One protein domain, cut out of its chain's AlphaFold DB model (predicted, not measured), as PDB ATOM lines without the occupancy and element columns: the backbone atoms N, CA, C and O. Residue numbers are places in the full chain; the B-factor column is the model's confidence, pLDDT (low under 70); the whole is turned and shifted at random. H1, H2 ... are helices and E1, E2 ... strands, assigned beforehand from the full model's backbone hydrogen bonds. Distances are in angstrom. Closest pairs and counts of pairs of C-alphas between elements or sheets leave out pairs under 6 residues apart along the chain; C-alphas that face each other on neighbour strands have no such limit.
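What this domain is: This is residues 10 to 133 of the 205 residues of the protein "Non-specific serine/threonine protein kinase" of Handroanthus impetiginosus (UniProt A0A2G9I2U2). With little regular structure, residues 59 to 118 wind in stacked turns: E2, E3 and E5 on one side, E4 and E6 opposite, H3 beside H4 between. E1 extends the mixed sheet E1 E2 E3 E5; residues 10 to 15 of H1 stick out. The 124 residues, 48 in named elements, run H1 H2 E1 E2 H3 E3 E4 H4 E5 E6, class mixed; compact, radius of gyration 15.1 A, spans 42 by 34 by 25 A.

How they stand to each other: Begin at H1, residues 10 to 18, apart from H2, residues 22 to 29. E1, residues 49 to 51, and E2, residues 59 to 63, form an antiparallel hairpin (N 50 to O 61, 2.9 A). Across H3, residues 75 to 79, a right-handed strand-helix-strand unit, parallel strands joined through a helix, leads to E3, residues 85 to 87 (N 62 to O 85, 2.9 A). E4, residues 92 to 96, precedes H4, residues 99 to 102, which touches H3 (closest C-alphas Gly 78 and Ile 101, 4.4 A) and only grazes the sheet. E5, residues 108 to 110, is parallel to E3 (N 86 to O 108, 2.9 A); E6, residues 116 to 118, to E4 (N 95 to O 116, 2.9 A). O i to N i+4 pairs are within hydrogen-bond range throughout H1, 3 of 4 in H2, 0 of 1 in H3 (i+3: 2 of 2); H4 is too short.

Where its parts are: Find C-alpha 10 at (-27.280, 84.180, -0.899); H1 runs 11.8 A. E6 ends at C-alpha 118, (8.117, 76.226, 4.689).

The domain as a whole: The printed part has no cut; links H2 to E1 and E2 to H3 are long. The farthest C-alphas, Ala 55 and Thr 133, are 44.9 A apart. The model's pLDDT is under 70 at residues 10 to 47, 124 to 128 and 132 to 133.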
ATOM      1  N   PHE A  10     -27.311  85.601  -0.547       47.19
ATOM      2  CA  PHE A  10     -27.280  84.180  -0.899       47.19
ATOM      3  C   PHE A  10     -26.129  83.828  -1.852       47.19
ATOM      4  O   PHE A  10     -25.525  82.775  -1.701       47.19
ATOM      5  N   PHE A  11     -25.780  84.709  -2.797       42.91
ATOM      6  CA  PHE A  11     -24.633  84.516  -3.694       42.91
ATOM      7  C   PHE A  11     -23.301  84.587  -2.945       42.91
ATOM      8  O   PHE A  11     -22.411  83.796  -3.221       42.91
ATOM      9  N   ILE A  12     -23.171  85.486  -1.968       47.62
ATOM     10  CA  ILE A  12     -21.987  85.612  -1.113       47.62
ATOM     11  C   ILE A  12     -21.916  84.431  -0.141       47.62
ATOM     12  O   ILE A  12     -20.868  83.811  -0.035       47.62
ATOM     13  N   PHE A  13     -23.032  84.018   0.468       45.00
ATOM     14  CA  PHE A  13     -23.099  82.807   1.298       45.00
ATOM     15  C   PHE A  13     -22.785  81.532   0.503       45.00
ATOM     16  O   PHE A  13     -22.146  80.618   1.018       45.00
ATOM     17  N   PHE A  14     -23.199  81.474  -0.768       38.50
ATOM     18  CA  PHE A  14     -22.877  80.390  -1.692       38.50
ATOM     19  C   PHE A  14     -21.404  80.440  -2.124       38.50
ATOM     20  O   PHE A  14     -20.746  79.411  -2.130       38.50
ATOM     21  N   LEU A  15     -20.835  81.622  -2.378       38.34
ATOM     22  CA  LEU A  15     -19.401  81.795  -2.654       38.34
ATOM     23  C   LEU A  15     -18.523  81.460  -1.431       38.34
ATOM     24  O   LEU A  15     -17.447  80.894  -1.604       38.34
ATOM     25  N   ILE A  16     -19.010  81.718  -0.211       40.69
ATOM     26  CA  ILE A  16     -18.383  81.323   1.065       40.69
ATOM     27  C   ILE A  16     -18.541  79.813   1.317       40.69
ATOM     28  O   ILE A  16     -17.619  79.166   1.807       40.69
ATOM     29  N   SER A  17     -19.674  79.219   0.931       39.25
ATOM     30  CA  SER A  17     -19.917  77.773   1.057       39.25
ATOM     31  C   SER A  17     -19.170  76.936   0.016       39.25
ATOM     32  O   SER A  17     -18.993  75.737   0.222       39.25
ATOM     33  N   VAL A  18     -18.737  77.531  -1.102       39.16
ATOM     34  CA  VAL A  18     -18.159  76.782  -2.229       39.16
ATOM     35  C   VAL A  18     -16.631  76.721  -2.208       39.16
ATOM     36  O   VAL A  18     -16.092  75.861  -2.895       39.16
ATOM     37  N   ASN A  19     -15.897  77.497  -1.399       35.31
ATOM     38  CA  ASN A  19     -14.442  77.302  -1.329       35.31
ATOM     39  C   ASN A  19     -13.779  77.581   0.032       35.31
ATOM     40  O   ASN A  19     -13.478  78.710   0.405       35.31
ATOM     41  N   VAL A  20     -13.391  76.449   0.630       38.16
ATOM     42  CA  VAL A  20     -12.149  76.186   1.369       38.16
ATOM     43  C   VAL A  20     -12.136  76.561   2.856       38.16
ATOM     44  O   VAL A  20     -11.888  77.692   3.261       38.16
ATOM     45  N   LEU A  21     -12.271  75.486   3.644       40.06
ATOM     46  CA  LEU A  21     -11.902  75.190   5.041       40.06
ATOM     47  C   LEU A  21     -10.815  76.042   5.742       40.06
ATOM     48  O   LEU A  21     -10.669  75.923   6.954       40.06
ATOM     49  N   GLY A  22     -10.047  76.873   5.038       36.94
ATOM     50  CA  GLY A  22      -8.993  77.710   5.612       36.94
ATOM     51  C   GLY A  22      -9.510  78.978   6.296       36.94
ATOM     52  O   GLY A  22      -8.978  79.362   7.331       36.94
ATOM     53  N   LEU A  23     -10.576  79.604   5.780       38.09
ATOM     54  CA  LEU A  23     -11.153  80.802   6.413       38.09
ATOM     55  C   LEU A  23     -12.079  80.457   7.584       38.09
ATOM     56  O   LEU A  23     -12.094  81.166   8.584       38.09
ATOM     57  N   ALA A  24     -12.807  79.342   7.491       39.03
ATOM     58  CA  ALA A  24     -13.704  78.881   8.551       39.03
ATOM     59  C   ALA A  24     -12.951  78.524   9.845       39.03
ATOM     60  O   ALA A  24     -13.493  78.705  10.930       39.03
ATOM     61  N   SER A  25     -11.695  78.071   9.749       41.81
ATOM     62  CA  SER A  25     -10.865  77.817  10.932       41.81
ATOM     63  C   SER A  25     -10.354  79.109  11.576       41.81
ATOM     64  O   SER A  25     -10.194  79.143  12.788       41.81
ATOM     65  N   LEU A  26     -10.136  80.179  10.800       41.53
ATOM     66  CA  LEU A  26      -9.718  81.480  11.332       41.53
ATOM     67  C   LEU A  26     -10.912  82.234  11.945       41.53
ATOM     68  O   LEU A  26     -10.813  82.753  13.047       41.53
ATOM     69  N   VAL A  27     -12.073  82.210  11.285       43.84
ATOM     70  CA  VAL A  27     -13.325  82.795  11.800       43.84
ATOM     71  C   VAL A  27     -13.873  81.994  12.993       43.84
ATOM     72  O   VAL A  27     -14.362  82.579  13.950       43.84
ATOM     73  N   GLY A  28     -13.719  80.665  13.009       43.69
ATOM     74  CA  GLY A  28     -14.103  79.826  14.152       43.69
ATOM     75  C   GLY A  28     -13.225  80.006  15.398       43.69
ATOM     76  O   GLY A  28     -13.700  79.788  16.510       43.69
ATOM     77  N   GLN A  29     -11.964  80.423  15.229       44.81
ATOM     78  CA  GLN A  29     -11.037  80.728  16.332       44.81
ATOM     79  C   GLN A  29     -11.166  82.185  16.821       44.81
ATOM     80  O   GLN A  29     -10.811  82.488  17.958       44.81
ATOM     81  N   PHE A  30     -11.702  83.074  15.979       49.88
ATOM     82  CA  PHE A  30     -11.964  84.481  16.269       49.88
ATOM     83  C   PHE A  30     -13.453  84.801  16.055       49.88
ATOM     84  O   PHE A  30     -13.807  85.402  15.040       49.88
ATOM     85  N   PRO A  31     -14.333  84.511  17.029       42.03
ATOM     86  CA  PRO A  31     -15.724  84.976  16.994       42.03
ATOM     87  C   PRO A  31     -15.856  86.514  16.944       42.03
ATOM     88  O   PRO A  31     -16.942  87.031  16.724       42.03
ATOM     89  N   GLN A  32     -14.754  87.259  17.112       37.53
ATOM     90  CA  GLN A  32     -14.691  88.710  16.908       37.53
ATOM     91  C   GLN A  32     -14.543  89.096  15.423       37.53
ATOM     92  O   GLN A  32     -15.049  90.128  15.013       37.53
ATOM     93  N   LEU A  33     -13.930  88.257  14.575       43.12
ATOM     94  CA  LEU A  33     -13.849  88.506  13.124       43.12
ATOM     95  C   LEU A  33     -15.208  88.330  12.417       43.12
ATOM     96  O   LEU A  33     -15.382  88.802  11.297       43.12
ATOM     97  N   GLU A  34     -16.174  87.680  13.071       41.28
ATOM     98  CA  GLU A  34     -17.577  87.588  12.637       41.28
ATOM     99  C   GLU A  34     -18.323  88.933  12.783       41.28
ATOM    100  O   GLU A  34     -19.359  89.146  12.155       41.28
ATOM    101  N   GLU A  35     -17.765  89.877  13.550       38.81
ATOM    102  CA  GLU A  35     -18.277  91.239  13.739       38.81
ATOM    103  C   GLU A  35     -17.634  92.256  12.771       38.81
ATOM    104  O   GLU A  35     -17.888  93.452  12.855       38.81
ATOM    105  N   LEU A  36     -16.834  91.811  11.793       48.91
ATOM    106  CA  LEU A  36     -16.249  92.672  10.749       48.91
ATOM    107  C   LEU A  36     -17.259  93.014   9.627       48.91
ATOM    108  O   LEU A  36     -16.922  93.057   8.444       48.91
ATOM    109  N   ASN A  37     -18.527  93.218   9.996       45.06
ATOM    110  CA  ASN A  37     -19.593  93.673   9.096       45.06
ATOM    111  C   ASN A  37     -19.523  95.191   8.817       45.06
ATOM    112  O   ASN A  37     -20.252  95.678   7.950       45.06
ATOM    113  N   ASP A  38     -18.629  95.906   9.508       54.28
ATOM    114  CA  ASP A  38     -18.375  97.345   9.408       54.28
ATOM    115  C   ASP A  38     -16.908  97.641   9.021       54.28
ATOM    116  O   ASP A  38     -16.067  96.742   8.971       54.28
ATOM    117  N   ASP A  39     -16.594  98.903   8.690       61.66
ATOM    118  CA  ASP A  39     -15.233  99.339   8.335       61.66
ATOM    119  C   ASP A  39     -14.257  99.001   9.485       61.66
ATOM    120  O   ASP A  39     -14.383  99.590  10.561       61.66
ATOM    121  N   PRO A  40     -13.275  98.093   9.286       60.22
ATOM    122  CA  PRO A  40     -12.389  97.584  10.346       60.22
ATOM    123  C   PRO A  40     -11.492  98.660  10.973       60.22
ATOM    124  O   PRO A  40     -10.733  98.383  11.898       60.22
ATOM    125  N   CYS A  41     -11.557  99.877  10.442       67.62
ATOM    126  CA  CYS A  41     -10.790 101.026  10.867       67.62
ATOM    127  C   CYS A  41     -11.627 102.134  11.537       67.62
ATOM    128  O   CYS A  41     -11.070 103.168  11.908       67.62
ATOM    129  N   LEU A  42     -12.942 101.951  11.699       63.94
ATOM    130  CA  LEU A  42     -13.832 102.847  12.448       63.94
ATOM    131  C   LEU A  42     -14.228 102.205  13.791       63.94
ATOM    132  O   LEU A  42     -14.411 100.998  13.878       63.94
ATOM    133  N   PRO A  43     -14.467 103.028  14.823       52.09
ATOM    134  CA  PRO A  43     -13.497 103.280  15.898       52.09
ATOM    135  C   PRO A  43     -12.951 101.989  16.569       52.09
ATOM    136  O   PRO A  43     -13.740 101.193  17.078       52.09
ATOM    137  N   PRO A  44     -11.619 101.781  16.659       57.41
ATOM    138  CA  PRO A  44     -11.064 100.524  17.160       57.41
ATOM    139  C   PRO A  44     -10.842 100.537  18.684       57.41
ATOM    140  O   PRO A  44     -10.236 101.456  19.232       57.41
ATOM    141  N   THR A  45     -11.244  99.466  19.375       51.97
ATOM    142  CA  THR A  45     -10.642  99.054  20.665       51.97
ATOM    143  C   THR A  45      -9.584  97.960  20.478       51.97
ATOM    144  O   THR A  45      -9.009  97.471  21.450       51.97
ATOM    145  N   TRP A  46      -9.336  97.533  19.237       60.00
ATOM    146  CA  TRP A  46      -8.578  96.324  18.937       60.00
ATOM    147  C   TRP A  46      -7.103  96.654  18.746       60.00
ATOM    148  O   TRP A  46      -6.697  97.238  17.749       60.00
ATOM    149  N   THR A  47      -6.289  96.241  19.709       66.19
ATOM    150  CA  THR A  47      -4.836  96.474  19.756       66.19
ATOM    151  C   THR A  47      -4.039  95.744  18.667       66.19
ATOM    152  O   THR A  47      -2.821  95.887  18.603       66.19
ATOM    153  N   TRP A  48      -4.703  94.946  17.830       70.25
ATOM    154  CA  TRP A  48      -4.095  94.030  16.867       70.25
ATOM    155  C   TRP A  48      -4.268  94.447  15.394       70.25
ATOM    156  O   TRP A  48      -3.716  93.786  14.514       70.25
ATOM    157  N   ILE A  49      -4.982  95.545  15.110       77.38
ATOM    158  CA  ILE A  49      -5.156  96.105  13.758       77.38
ATOM    159  C   ILE A  49      -4.729  97.573  13.762       77.38
ATOM    160  O   ILE A  49      -5.196  98.356  14.585       77.38
ATOM    161  N   GLU A  50      -3.887  97.960  12.804       81.69
ATOM    162  CA  GLU A  50      -3.546  99.359  12.547       81.69
ATOM    163  C   GLU A  50      -4.083  99.798  11.188       81.69
ATOM    164  O   GLU A  50      -3.977  99.078  10.185       81.69
ATOM    165  N   CYS A  51      -4.625 101.012  11.150       82.56
ATOM    166  CA  CYS A  51      -5.205 101.601   9.958       82.56
ATOM    167  C   CYS A  51      -4.573 102.945   9.609       82.56
ATOM    168  O   CYS A  51      -4.184 103.713  10.485       82.56
ATOM    169  N   ASN A  52      -4.527 103.256   8.313       80.81
ATOM    170  CA  ASN A  52      -4.100 104.575   7.855       80.81
ATOM    171  C   ASN A  52      -5.129 105.660   8.229       80.81
ATOM    172  O   ASN A  52      -6.331 105.402   8.252       80.81
ATOM    173  N   SER A  53      -4.661 106.894   8.419       82.44
ATOM    174  CA  SER A  53      -5.460 108.090   8.729       82.44
ATOM    175  C   SER A  53      -6.105 108.754   7.495       82.44
ATOM    176  O   SER A  53      -6.420 109.943   7.518       82.44
ATOM    177  N   ASP A  54      -6.278 108.014   6.397       80.50
ATOM    178  CA  ASP A  54      -6.887 108.527   5.166       80.50
ATOM    179  C   ASP A  54      -8.392 108.797   5.333       80.50
ATOM    180  O   ASP A  54      -9.066 108.191   6.163       80.50
ATOM    181  N   ALA A  55      -8.959 109.625   4.443       76.25
ATOM    182  CA  ALA A  55     -10.406 109.874   4.368       76.25
ATOM    183  C   ALA A  55     -11.248 108.591   4.211       76.25
ATOM    184  O   ALA A  55     -12.422 108.565   4.572       76.25
ATOM    185  N   LYS A  56     -10.642 107.531   3.662       77.06
ATOM    186  CA  LYS A  56     -11.143 106.161   3.736       77.06
ATOM    187  C   LYS A  56     -10.043 105.301   4.361       77.06
ATOM    188  O   LYS A  56      -9.086 104.986   3.642       77.06
ATOM    189  N   PRO A  57     -10.144 104.955   5.650       74.12
ATOM    190  CA  PRO A  57      -9.078 104.251   6.331       74.12
ATOM    191  C   PRO A  57      -8.931 102.825   5.784       74.12
ATOM    192  O   PRO A  57      -9.851 102.237   5.213       74.12
ATOM    193  N   ARG A  58      -7.710 102.297   5.864       78.19
ATOM    194  CA  ARG A  58      -7.346 100.982   5.323       78.19
ATOM    195  C   ARG A  58      -6.397 100.294   6.276       78.19
ATOM    196  O   ARG A  58      -5.561 100.971   6.865       78.19
ATOM    197  N   ILE A  59      -6.487  98.971   6.355       80.00
ATOM    198  CA  ILE A  59      -5.586  98.163   7.174       80.00
ATOM    199  C   ILE A  59      -4.174  98.253   6.595       80.00
ATOM    200  O   ILE A  59      -3.951  97.903   5.432       80.00
ATOM    201  N   ILE A  60      -3.246  98.714   7.425       84.94
ATOM    202  CA  ILE A  60      -1.822  98.828   7.107       84.94
ATOM    203  C   ILE A  60      -0.977  97.866   7.936       84.94
ATOM    204  O   ILE A  60       0.026  97.374   7.425       84.94
ATOM    205  N   ALA A  61      -1.399  97.527   9.156       85.00
ATOM    206  CA  ALA A  61      -0.723  96.530   9.974       85.00
ATOM    207  C   ALA A  61      -1.718  95.561  10.605       85.00
ATOM    208  O   ALA A  61      -2.812  95.945  11.023       85.00
ATOM    209  N   LEU A  62      -1.311  94.299  10.683       84.50
ATOM    210  CA  LEU A  62      -2.055  93.242  11.347       84.50
ATOM    211  C   LEU A  62      -1.113  92.458  12.262       84.50
ATOM    212  O   LEU A  62      -0.154  91.839  11.794       84.50
ATOM    213  N   ASN A  63      -1.397  92.478  13.562       83.19
ATOM    214  CA  ASN A  63      -0.619  91.782  14.574       83.19
ATOM    215  C   ASN A  63      -1.413  90.627  15.192       83.19
ATOM    216  O   ASN A  63      -2.250  90.834  16.058       83.19
ATOM    217  N   LEU A  64      -1.116  89.403  14.770       80.25
ATOM    218  CA  LEU A  64      -1.728  88.182  15.293       80.25
ATOM    219  C   LEU A  64      -0.723  87.329  16.077       80.25
ATOM    220  O   LEU A  64      -0.951  86.127  16.232       80.25
ATOM    221  N   SER A  65       0.384  87.901  16.559       83.38
ATOM    222  CA  SER A  65       1.384  87.124  17.294       83.38
ATOM    223  C   SER A  65       0.848  86.561  18.612       83.38
ATOM    224  O   SER A  65      -0.094  87.106  19.180       83.38
ATOM    225  N   GLU A  66       1.452  85.472  19.095       83.44
ATOM    226  CA  GLU A  66       1.189  84.896  20.429       83.44
ATOM    227  C   GLU A  66      -0.251  84.387  20.655       83.44
ATOM    228  O   GLU A  66      -0.717  84.268  21.787       83.44
ATOM    229  N   ASN A  67      -0.974  84.034  19.589       73.94
ATOM    230  CA  ASN A  67      -2.385  83.635  19.671       73.94
ATOM    231  C   ASN A  67      -2.619  82.117  19.574       73.94
ATOM    232  O   ASN A  67      -3.761  81.673  19.455       73.94
ATOM    233  N   SER A  68      -1.560  81.297  19.631       78.38
ATOM    234  CA  SER A  68      -1.646  79.830  19.475       78.38
ATOM    235  C   SER A  68      -2.431  79.391  18.223       78.38
ATOM    236  O   SER A  68      -3.062  78.332  18.206       78.38
ATOM    237  N   LEU A  69      -2.426  80.212  17.168       75.00
ATOM    238  CA  LEU A  69      -3.169  79.964  15.934       75.00
ATOM    239  C   LEU A  69      -2.540  78.811  15.174       75.00
ATOM    240  O   LEU A  69      -1.323  78.750  15.064       75.00
ATOM    241  N   SER A  70      -3.354  77.907  14.637       79.38
ATOM    242  CA  SER A  70      -2.861  76.702  13.967       79.38
ATOM    243  C   SER A  70      -3.461  76.510  12.579       79.38
ATOM    244  O   SER A  70      -4.493  77.089  12.243       79.38
ATOM    245  N   GLY A  71      -2.796  75.683  11.769       79.50
ATOM    246  CA  GLY A  71      -3.183  75.403  10.385       79.50
ATOM    247  C   GLY A  71      -2.395  76.221   9.355       79.50
ATOM    248  O   GLY A  71      -1.411  76.873   9.706       79.50
ATOM    249  N   PRO A  72      -2.782  76.167   8.069       82.12
ATOM    250  CA  PRO A  72      -2.076  76.865   7.001       82.12
ATOM    251  C   PRO A  72      -2.345  78.367   6.995       82.12
ATOM    252  O   PRO A  72      -3.458  78.815   7.269       82.12
ATOM    253  N   ILE A  73      -1.331  79.141   6.601       84.81
ATOM    254  CA  ILE A  73      -1.486  80.583   6.393       84.81
ATOM    255  C   ILE A  73      -2.376  80.804   5.161       84.81
ATOM    256  O   ILE A  73      -2.051  80.325   4.070       84.81
ATOM    257  N   PRO A  74      -3.488  81.538   5.288       80.81
ATOM    258  CA  PRO A  74      -4.392  81.750   4.173       80.81
ATOM    259  C   PRO A  74      -3.843  82.806   3.200       80.81
ATOM    260  O   PRO A  74      -3.402  83.888   3.590       80.81
ATOM    261  N   SER A  75      -3.905  82.515   1.898       77.00
ATOM    262  CA  SER A  75      -3.295  83.340   0.842       77.00
ATOM    263  C   SER A  75      -3.920  84.727   0.671       77.00
ATOM    264  O   SER A  75      -3.245  85.628   0.162       77.00
ATOM    265  N   PHE A  76      -5.169  84.928   1.110       75.94
ATOM    266  CA  PHE A  76      -5.863  86.215   0.994       75.94
ATOM    267  C   PHE A  76      -5.182  87.329   1.800       75.94
ATOM    268  O   PHE A  76      -5.281  88.491   1.410       75.94
ATOM    269  N   LEU A  77      -4.451  87.007   2.875       75.75
ATOM    270  CA  LEU A  77      -3.713  88.012   3.650       75.75
ATOM    271  C   LEU A  77      -2.682  88.739   2.776       75.75
ATOM    272  O   LEU A  77      -2.490  89.941   2.917       75.75
ATOM    273  N   GLY A  78      -2.096  88.038   1.801       71.25
ATOM    274  CA  GLY A  78      -1.191  88.627   0.809       71.25
ATOM    275  C   GLY A  78      -1.893  89.412  -0.303       71.25
ATOM    276  O   GLY A  78      -1.228  90.066  -1.097       71.25
ATOM    277  N   THR A  79      -3.226  89.354  -0.384       72.56
ATOM    278  CA  THR A  79      -4.021  90.100  -1.380       72.56
ATOM    279  C   THR A  79      -4.506  91.454  -0.871       72.56
ATOM    280  O   THR A  79      -5.060  92.228  -1.648       72.56
ATOM    281  N   LEU A  80      -4.292  91.758   0.414       76.00
ATOM    282  CA  LEU A  80      -4.637  93.045   1.005       76.00
ATOM    283  C   LEU A  80      -3.727  94.141   0.419       76.00
ATOM    284  O   LEU A  80      -2.527  94.149   0.690       76.00
ATOM    285  N   PRO A  81      -4.267  95.083  -0.379       74.56
ATOM    286  CA  PRO A  81      -3.443  95.928  -1.247       74.56
ATOM    287  C   PRO A  81      -2.645  97.012  -0.513       74.56
ATOM    288  O   PRO A  81      -1.753  97.610  -1.105       74.56
ATOM    289  N   TYR A  82      -2.975  97.277   0.752       80.62
ATOM    290  CA  TYR A  82      -2.358  98.328   1.568       80.62
ATOM    291  C   TYR A  82      -1.660  97.782   2.814       80.62
ATOM    292  O   TYR A  82      -1.158  98.571   3.609       80.62
ATOM    293  N   LEU A  83      -1.625  96.454   2.978       84.06
ATOM    294  CA  LEU A  83      -0.986  95.828   4.125       84.06
ATOM    295  C   LEU A  83       0.534  95.975   4.003       84.06
ATOM    296  O   LEU A  83       1.137  95.529   3.027       84.06
ATOM    297  N   GLN A  84       1.127  96.610   5.003       90.56
ATOM    298  CA  GLN A  84       2.555  96.888   5.106       90.56
ATOM    299  C   GLN A  84       3.213  96.021   6.169       90.56
ATOM    300  O   GLN A  84       4.371  95.651   6.009       90.56
ATOM    301  N   GLU A  85       2.492  95.653   7.226       90.81
ATOM    302  CA  GLU A  85       3.017  94.816   8.302       90.81
ATOM    303  C   GLU A  85       2.070  93.661   8.625       90.81
ATOM    304  O   GLU A  85       0.868  93.839   8.821       90.81
ATOM    305  N   LEU A  86       2.631  92.454   8.669       89.69
ATOM    306  CA  LEU A  86       1.933  91.237   9.049       89.69
ATOM    307  C   LEU A  86       2.790  90.459  10.046       89.69
ATOM    308  O   LEU A  86       3.811  89.868   9.682       89.69
ATOM    309  N   ASN A  87       2.353  90.442  11.302       89.75
ATOM    310  CA  ASN A  87       3.004  89.686  12.359       89.75
ATOM    311  C   ASN A  87       2.186  88.437  12.702       89.75
ATOM    312  O   ASN A  87       1.086  88.535  13.236       89.75
ATOM    313  N   LEU A  88       2.736  87.264  12.392       87.44
ATOM    314  CA  LEU A  88       2.171  85.952  12.718       87.44
ATOM    315  C   LEU A  88       3.091  85.171  13.671       87.44
ATOM    316  O   LEU A  88       2.979  83.947  13.764       87.44
ATOM    317  N   ALA A  89       4.026  85.852  14.340       89.69
ATOM    318  CA  ALA A  89       5.025  85.203  15.176       89.69
ATOM    319  C   ALA A  89       4.415  84.444  16.363       89.69
ATOM    320  O   ALA A  89       3.309  84.749  16.802       89.69
ATOM    321  N   ASP A  90       5.143  83.458  16.879       87.69
ATOM    322  CA  ASP A  90       4.788  82.723  18.099       87.69
ATOM    323  C   ASP A  90       3.375  82.120  18.037       87.69
ATOM    324  O   ASP A  90       2.550  82.228  18.944       87.69
ATOM    325  N   ASN A  91       3.097  81.484  16.902       83.25
ATOM    326  CA  ASN A  91       1.891  80.715  16.646       83.25
ATOM    327  C   ASN A  91       2.259  79.269  16.273       83.25
ATOM    328  O   ASN A  91       3.413  78.849  16.311       83.25
ATOM    329  N   LEU A  92       1.242  78.485  15.937       82.31
ATOM    330  CA  LEU A  92       1.317  77.079  15.549       82.31
ATOM    331  C   LEU A  92       0.950  76.903  14.062       82.31
ATOM    332  O   LEU A  92       0.365  75.882  13.685       82.31
ATOM    333  N   PHE A  93       1.227  77.904  13.213       84.38
ATOM    334  CA  PHE A  93       0.954  77.800  11.781       84.38
ATOM    335  C   PHE A  93       1.838  76.722  11.144       84.38
ATOM    336  O   PHE A  93       3.010  76.557  11.491       84.38
ATOM    337  N   THR A  94       1.272  75.988  10.192       85.38
ATOM    338  CA  THR A  94       1.915  74.837   9.552       85.38
ATOM    339  C   THR A  94       1.744  74.879   8.038       85.38
ATOM    340  O   THR A  94       0.786  75.444   7.516       85.38
ATOM    341  N   GLY A  95       2.658  74.257   7.297       87.88
ATOM    342  CA  GLY A  95       2.531  74.118   5.847       87.88
ATOM    343  C   GLY A  95       3.215  75.219   5.035       87.88
ATOM    344  O   GLY A  95       4.128  75.902   5.495       87.88
ATOM    345  N   LEU A  96       2.794  75.342   3.775       88.94
ATOM    346  CA  LEU A  96       3.401  76.254   2.811       88.94
ATOM    347  C   LEU A  96       3.003  77.707   3.104       88.94
ATOM    348  O   LEU A  96       1.815  78.021   3.179       88.94
ATOM    349  N   VAL A  97       3.987  78.601   3.176       90.75
ATOM    350  CA  VAL A  97       3.753  80.049   3.155       90.75
ATOM    351  C   VAL A  97       3.325  80.448   1.736       90.75
ATOM    352  O   VAL A  97       4.096  80.230   0.800       90.75
ATOM    353  N   PRO A  98       2.129  81.033   1.542       88.69
ATOM    354  CA  PRO A  98       1.655  81.427   0.220       88.69
ATOM    355  C   PRO A  98       2.589  82.425  -0.462       88.69
ATOM    356  O   PRO A  98       2.988  83.417   0.150       88.69
ATOM    357  N   ASP A  99       2.842  82.233  -1.757       88.44
ATOM    358  CA  ASP A  99       3.664  83.150  -2.556       88.44
ATOM    359  C   ASP A  99       3.095  84.584  -2.560       88.44
ATOM    360  O   ASP A  99       3.859  85.540  -2.601       88.44
ATOM    361  N   SER A 100       1.774  84.771  -2.414       85.44
ATOM    362  CA  SER A 100       1.158  86.105  -2.273       85.44
ATOM    363  C   SER A 100       1.688  86.897  -1.073       85.44
ATOM    364  O   SER A 100       1.661  88.124  -1.085       85.44
ATOM    365  N   ILE A 101       2.171  86.202  -0.044       88.19
ATOM    366  CA  ILE A 101       2.749  86.778   1.169       88.19
ATOM    367  C   ILE A 101       4.276  86.711   1.077       88.19
ATOM    368  O   ILE A 101       4.950  87.717   1.275       88.19
ATOM    369  N   ALA A 102       4.825  85.547   0.715       87.25
ATOM    370  CA  ALA A 102       6.265  85.325   0.663       87.25
ATOM    371  C   ALA A 102       6.967  86.168  -0.415       87.25
ATOM    372  O   ALA A 102       8.073  86.641  -0.183       87.25
ATOM    373  N   CYS A 103       6.348  86.391  -1.578       86.50
ATOM    374  CA  CYS A 103       6.918  87.206  -2.657       86.50
ATOM    375  C   CYS A 103       6.606  88.706  -2.515       86.50
ATOM    376  O   CYS A 103       7.082  89.503  -3.331       86.50
ATOM    377  N   ASN A 104       5.809  89.124  -1.527       86.25
ATOM    378  CA  ASN A 104       5.437  90.525  -1.386       86.25
ATOM    379  C   ASN A 104       6.595  91.335  -0.783       86.25
ATOM    380  O   ASN A 104       6.853  91.290   0.415       86.25
ATOM    381  N   LYS A 105       7.289  92.108  -1.627       83.69
ATOM    382  CA  LYS A 105       8.444  92.933  -1.226       83.69
ATOM    383  C   LYS A 105       8.078  94.159  -0.387       83.69
ATOM    384  O   LYS A 105       8.955  94.722   0.256       83.69
ATOM    385  N   ASN A 106       6.817  94.586  -0.427       85.75
ATOM    386  CA  ASN A 106       6.335  95.755   0.308       85.75
ATOM    387  C   ASN A 106       5.739  95.376   1.673       85.75
ATOM    388  O   ASN A 106       5.292  96.256   2.401       85.75
ATOM    389  N   LEU A 107       5.724  94.081   2.005       88.31
ATOM    390  CA  LEU A 107       5.172  93.552   3.242       88.31
ATOM    391  C   LEU A 107       6.297  93.169   4.205       88.31
ATOM    392  O   LEU A 107       7.112  92.288   3.929       88.31
ATOM    393  N   LYS A 108       6.305  93.793   5.378       90.81
ATOM    394  CA  LYS A 108       7.104  93.378   6.526       90.81
ATOM    395  C   LYS A 108       6.420  92.182   7.180       90.81
ATOM    396  O   LYS A 108       5.394  92.317   7.842       90.81
ATOM    397  N   LEU A 109       6.995  91.007   6.959       90.06
ATOM    398  CA  LEU A 109       6.444  89.734   7.401       90.06
ATOM    399  C   LEU A 109       7.260  89.156   8.562       90.06
ATOM    400  O   LEU A 109       8.470  88.970   8.435       90.06
ATOM    401  N   SER A 110       6.588  88.807   9.660       90.88
ATOM    402  CA  SER A 110       7.178  88.062  10.778       90.88
ATOM    403  C   SER A 110       6.483  86.714  10.947       90.88
ATOM    404  O   SER A 110       5.276  86.652  11.178       90.88
ATOM    405  N   LEU A 111       7.253  85.633  10.812       90.56
ATOM    406  CA  LEU A 111       6.794  84.241  10.925       90.56
ATOM    407  C   LEU A 111       7.553  83.459  12.010       90.56
ATOM    408  O   LEU A 111       7.364  82.250  12.148       90.56
ATOM    409  N   THR A 112       8.428  84.129  12.763       90.00
ATOM    410  CA  THR A 112       9.271  83.528  13.807       90.00
ATOM    411  C   THR A 112       8.435  82.753  14.826       90.00
ATOM    412  O   THR A 112       7.284  83.090  15.061       90.00
ATOM    413  N   GLY A 113       8.979  81.693  15.421       87.56
ATOM    414  CA  GLY A 113       8.265  80.920  16.445       87.56
ATOM    415  C   GLY A 113       7.238  79.916  15.903       87.56
ATOM    416  O   GLY A 113       6.747  79.098  16.670       87.56
ATOM    417  N   ASN A 114       6.974  79.895  14.591       87.44
ATOM    418  CA  ASN A 114       6.214  78.823  13.943       87.44
ATOM    419  C   ASN A 114       7.172  77.713  13.478       87.44
ATOM    420  O   ASN A 114       8.112  77.978  12.726       87.44
ATOM    421  N   THR A 115       6.953  76.470  13.911       87.12
ATOM    422  CA  THR A 115       7.923  75.374  13.716       87.12
ATOM    423  C   THR A 115       7.792  74.631  12.388       87.12
ATOM    424  O   THR A 115       8.785  74.095  11.904       87.12
ATOM    425  N   ASP A 116       6.599  74.614  11.787       89.50
ATOM    426  CA  ASP A 116       6.265  73.741  10.648       89.50
ATOM    427  C   ASP A 116       5.962  74.518   9.352       89.50
ATOM    428  O   ASP A 116       5.296  74.004   8.446       89.50
ATOM    429  N   LEU A 117       6.419  75.769   9.250       90.56
ATOM    430  CA  LEU A 117       6.293  76.568   8.031       90.56
ATOM    431  C   LEU A 117       7.440  76.291   7.056       90.56
ATOM    432  O   LEU A 117       8.591  76.127   7.456       90.56
ATOM    433  N   TYR A 118       7.126  76.300   5.762       89.06
ATOM    434  CA  TYR A 118       8.117  76.226   4.689       89.06
ATOM    435  C   TYR A 118       7.729  77.101   3.495       89.06
ATOM    436  O   TYR A 118       6.557  77.416   3.298       89.06
ATOM    437  N   THR A 119       8.704  77.499   2.678       87.31
ATOM    438  CA  THR A 119       8.464  78.276   1.446       87.31
ATOM    439  C   THR A 119       8.593  77.401   0.201       87.31
ATOM    440  O   THR A 119       9.222  76.345   0.229       87.31
ATOM    441  N   SER A 120       8.012  77.835  -0.916       83.94
ATOM    442  CA  SER A 120       8.143  77.175  -2.226       83.94
ATOM    443  C   SER A 120       9.541  77.350  -2.841       83.94
ATOM    444  O   SER A 120       9.879  76.676  -3.809       83.94
ATOM    445  N   GLY A 121      10.356  78.270  -2.304       77.00
ATOM    446  CA  GLY A 121      11.658  78.650  -2.861       77.00
ATOM    447  C   GLY A 121      11.581  79.466  -4.158       77.00
ATOM    448  O   GLY A 121      12.621  79.826  -4.701       77.00
ATOM    449  N   SER A 122      10.377  79.784  -4.654       74.88
ATOM    450  CA  SER A 122      10.170  80.584  -5.872       74.88
ATOM    451  C   SER A 122      10.412  82.086  -5.640       74.88
ATOM    452  O   SER A 122      10.793  82.811  -6.560       74.88
ATOM    453  N   CYS A 123      10.223  82.556  -4.404       73.00
ATOM    454  CA  CYS A 123      10.350  83.955  -4.013       73.00
ATOM    455  C   CYS A 123      11.779  84.284  -3.548       73.00
ATOM    456  O   CYS A 123      12.292  83.672  -2.616       73.00
ATOM    457  N   SER A 124      12.412  85.305  -4.138       56.62
ATOM    458  CA  SER A 124      13.724  85.830  -3.701       56.62
ATOM    459  C   SER A 124      13.625  86.756  -2.480       56.62
ATOM    460  O   SER A 124      14.159  87.866  -2.492       56.62
ATOM    461  N   THR A 125      12.905  86.347  -1.440       59.88
ATOM    462  CA  THR A 125      12.822  87.087  -0.176       59.88
ATOM    463  C   THR A 125      13.685  86.420   0.884       59.88
ATOM    464  O   THR A 125      13.757  85.199   0.994       59.88
ATOM    465  N   SER A 126      14.372  87.241   1.676       60.41
ATOM    466  CA  SER A 126      15.222  86.836   2.798       60.41
ATOM    467  C   SER A 126      14.377  86.442   4.015       60.41
ATOM    468  O   SER A 126      14.493  87.028   5.089       60.41
ATOM    469  N   ILE A 127      13.465  85.490   3.825       69.31
ATOM    470  CA  ILE A 127      12.675  84.893   4.896       69.31
ATOM    471  C   ILE A 127      13.481  83.702   5.424       69.31
ATOM    472  O   ILE A 127      13.763  82.765   4.680       69.31
ATOM    473  N   ASN A 128      13.865  83.732   6.703       67.62
ATOM    474  CA  ASN A 128      14.629  82.662   7.360       67.62
ATOM    475  C   ASN A 128      13.741  81.443   7.672       67.62
ATOM    476  O   ASN A 128      13.537  81.092   8.830       67.62
ATOM    477  N   ILE A 129      13.173  80.817   6.641       73.44
ATOM    478  CA  ILE A 129      12.322  79.630   6.752       73.44
ATOM    479  C   ILE A 129      12.808  78.586   5.739       73.44
ATOM    480  O   ILE A 129      13.145  78.956   4.611       73.44
ATOM    481  N   PRO A 130      12.846  77.290   6.102       75.19
ATOM    482  CA  PRO A 130      13.237  76.226   5.181       75.19
ATOM    483  C   PRO A 130      12.407  76.246   3.887       75.19
ATOM    484  O   PRO A 130      11.182  76.360   3.910       75.19
ATOM    485  N   SER A 131      13.077  76.135   2.739       72.56
ATOM    486  CA  SER A 131      12.423  75.987   1.438       72.56
ATOM    487  C   SER A 131      12.171  74.511   1.139       72.56
ATOM    488  O   SER A 131      13.051  73.660   1.286       72.56
ATOM    489  N   SER A 132      10.961  74.193   0.681       64.62
ATOM    490  CA  SER A 132      10.638  72.882   0.128       64.62
ATOM    491  C   SER A 132      11.167  72.831  -1.299       64.62
ATOM    492  O   SER A 132      10.430  72.966  -2.274       64.62
ATOM    493  N   THR A 133      12.483  72.675  -1.435       55.00
ATOM    494  CA  THR A 133      13.020  72.173  -2.696       55.00
ATOM    495  C   THR A 133      12.566  70.725  -2.763       55.00
ATOM    496  O   THR A 133      13.102  69.860  -2.071       55.00
TER     497      THR A 133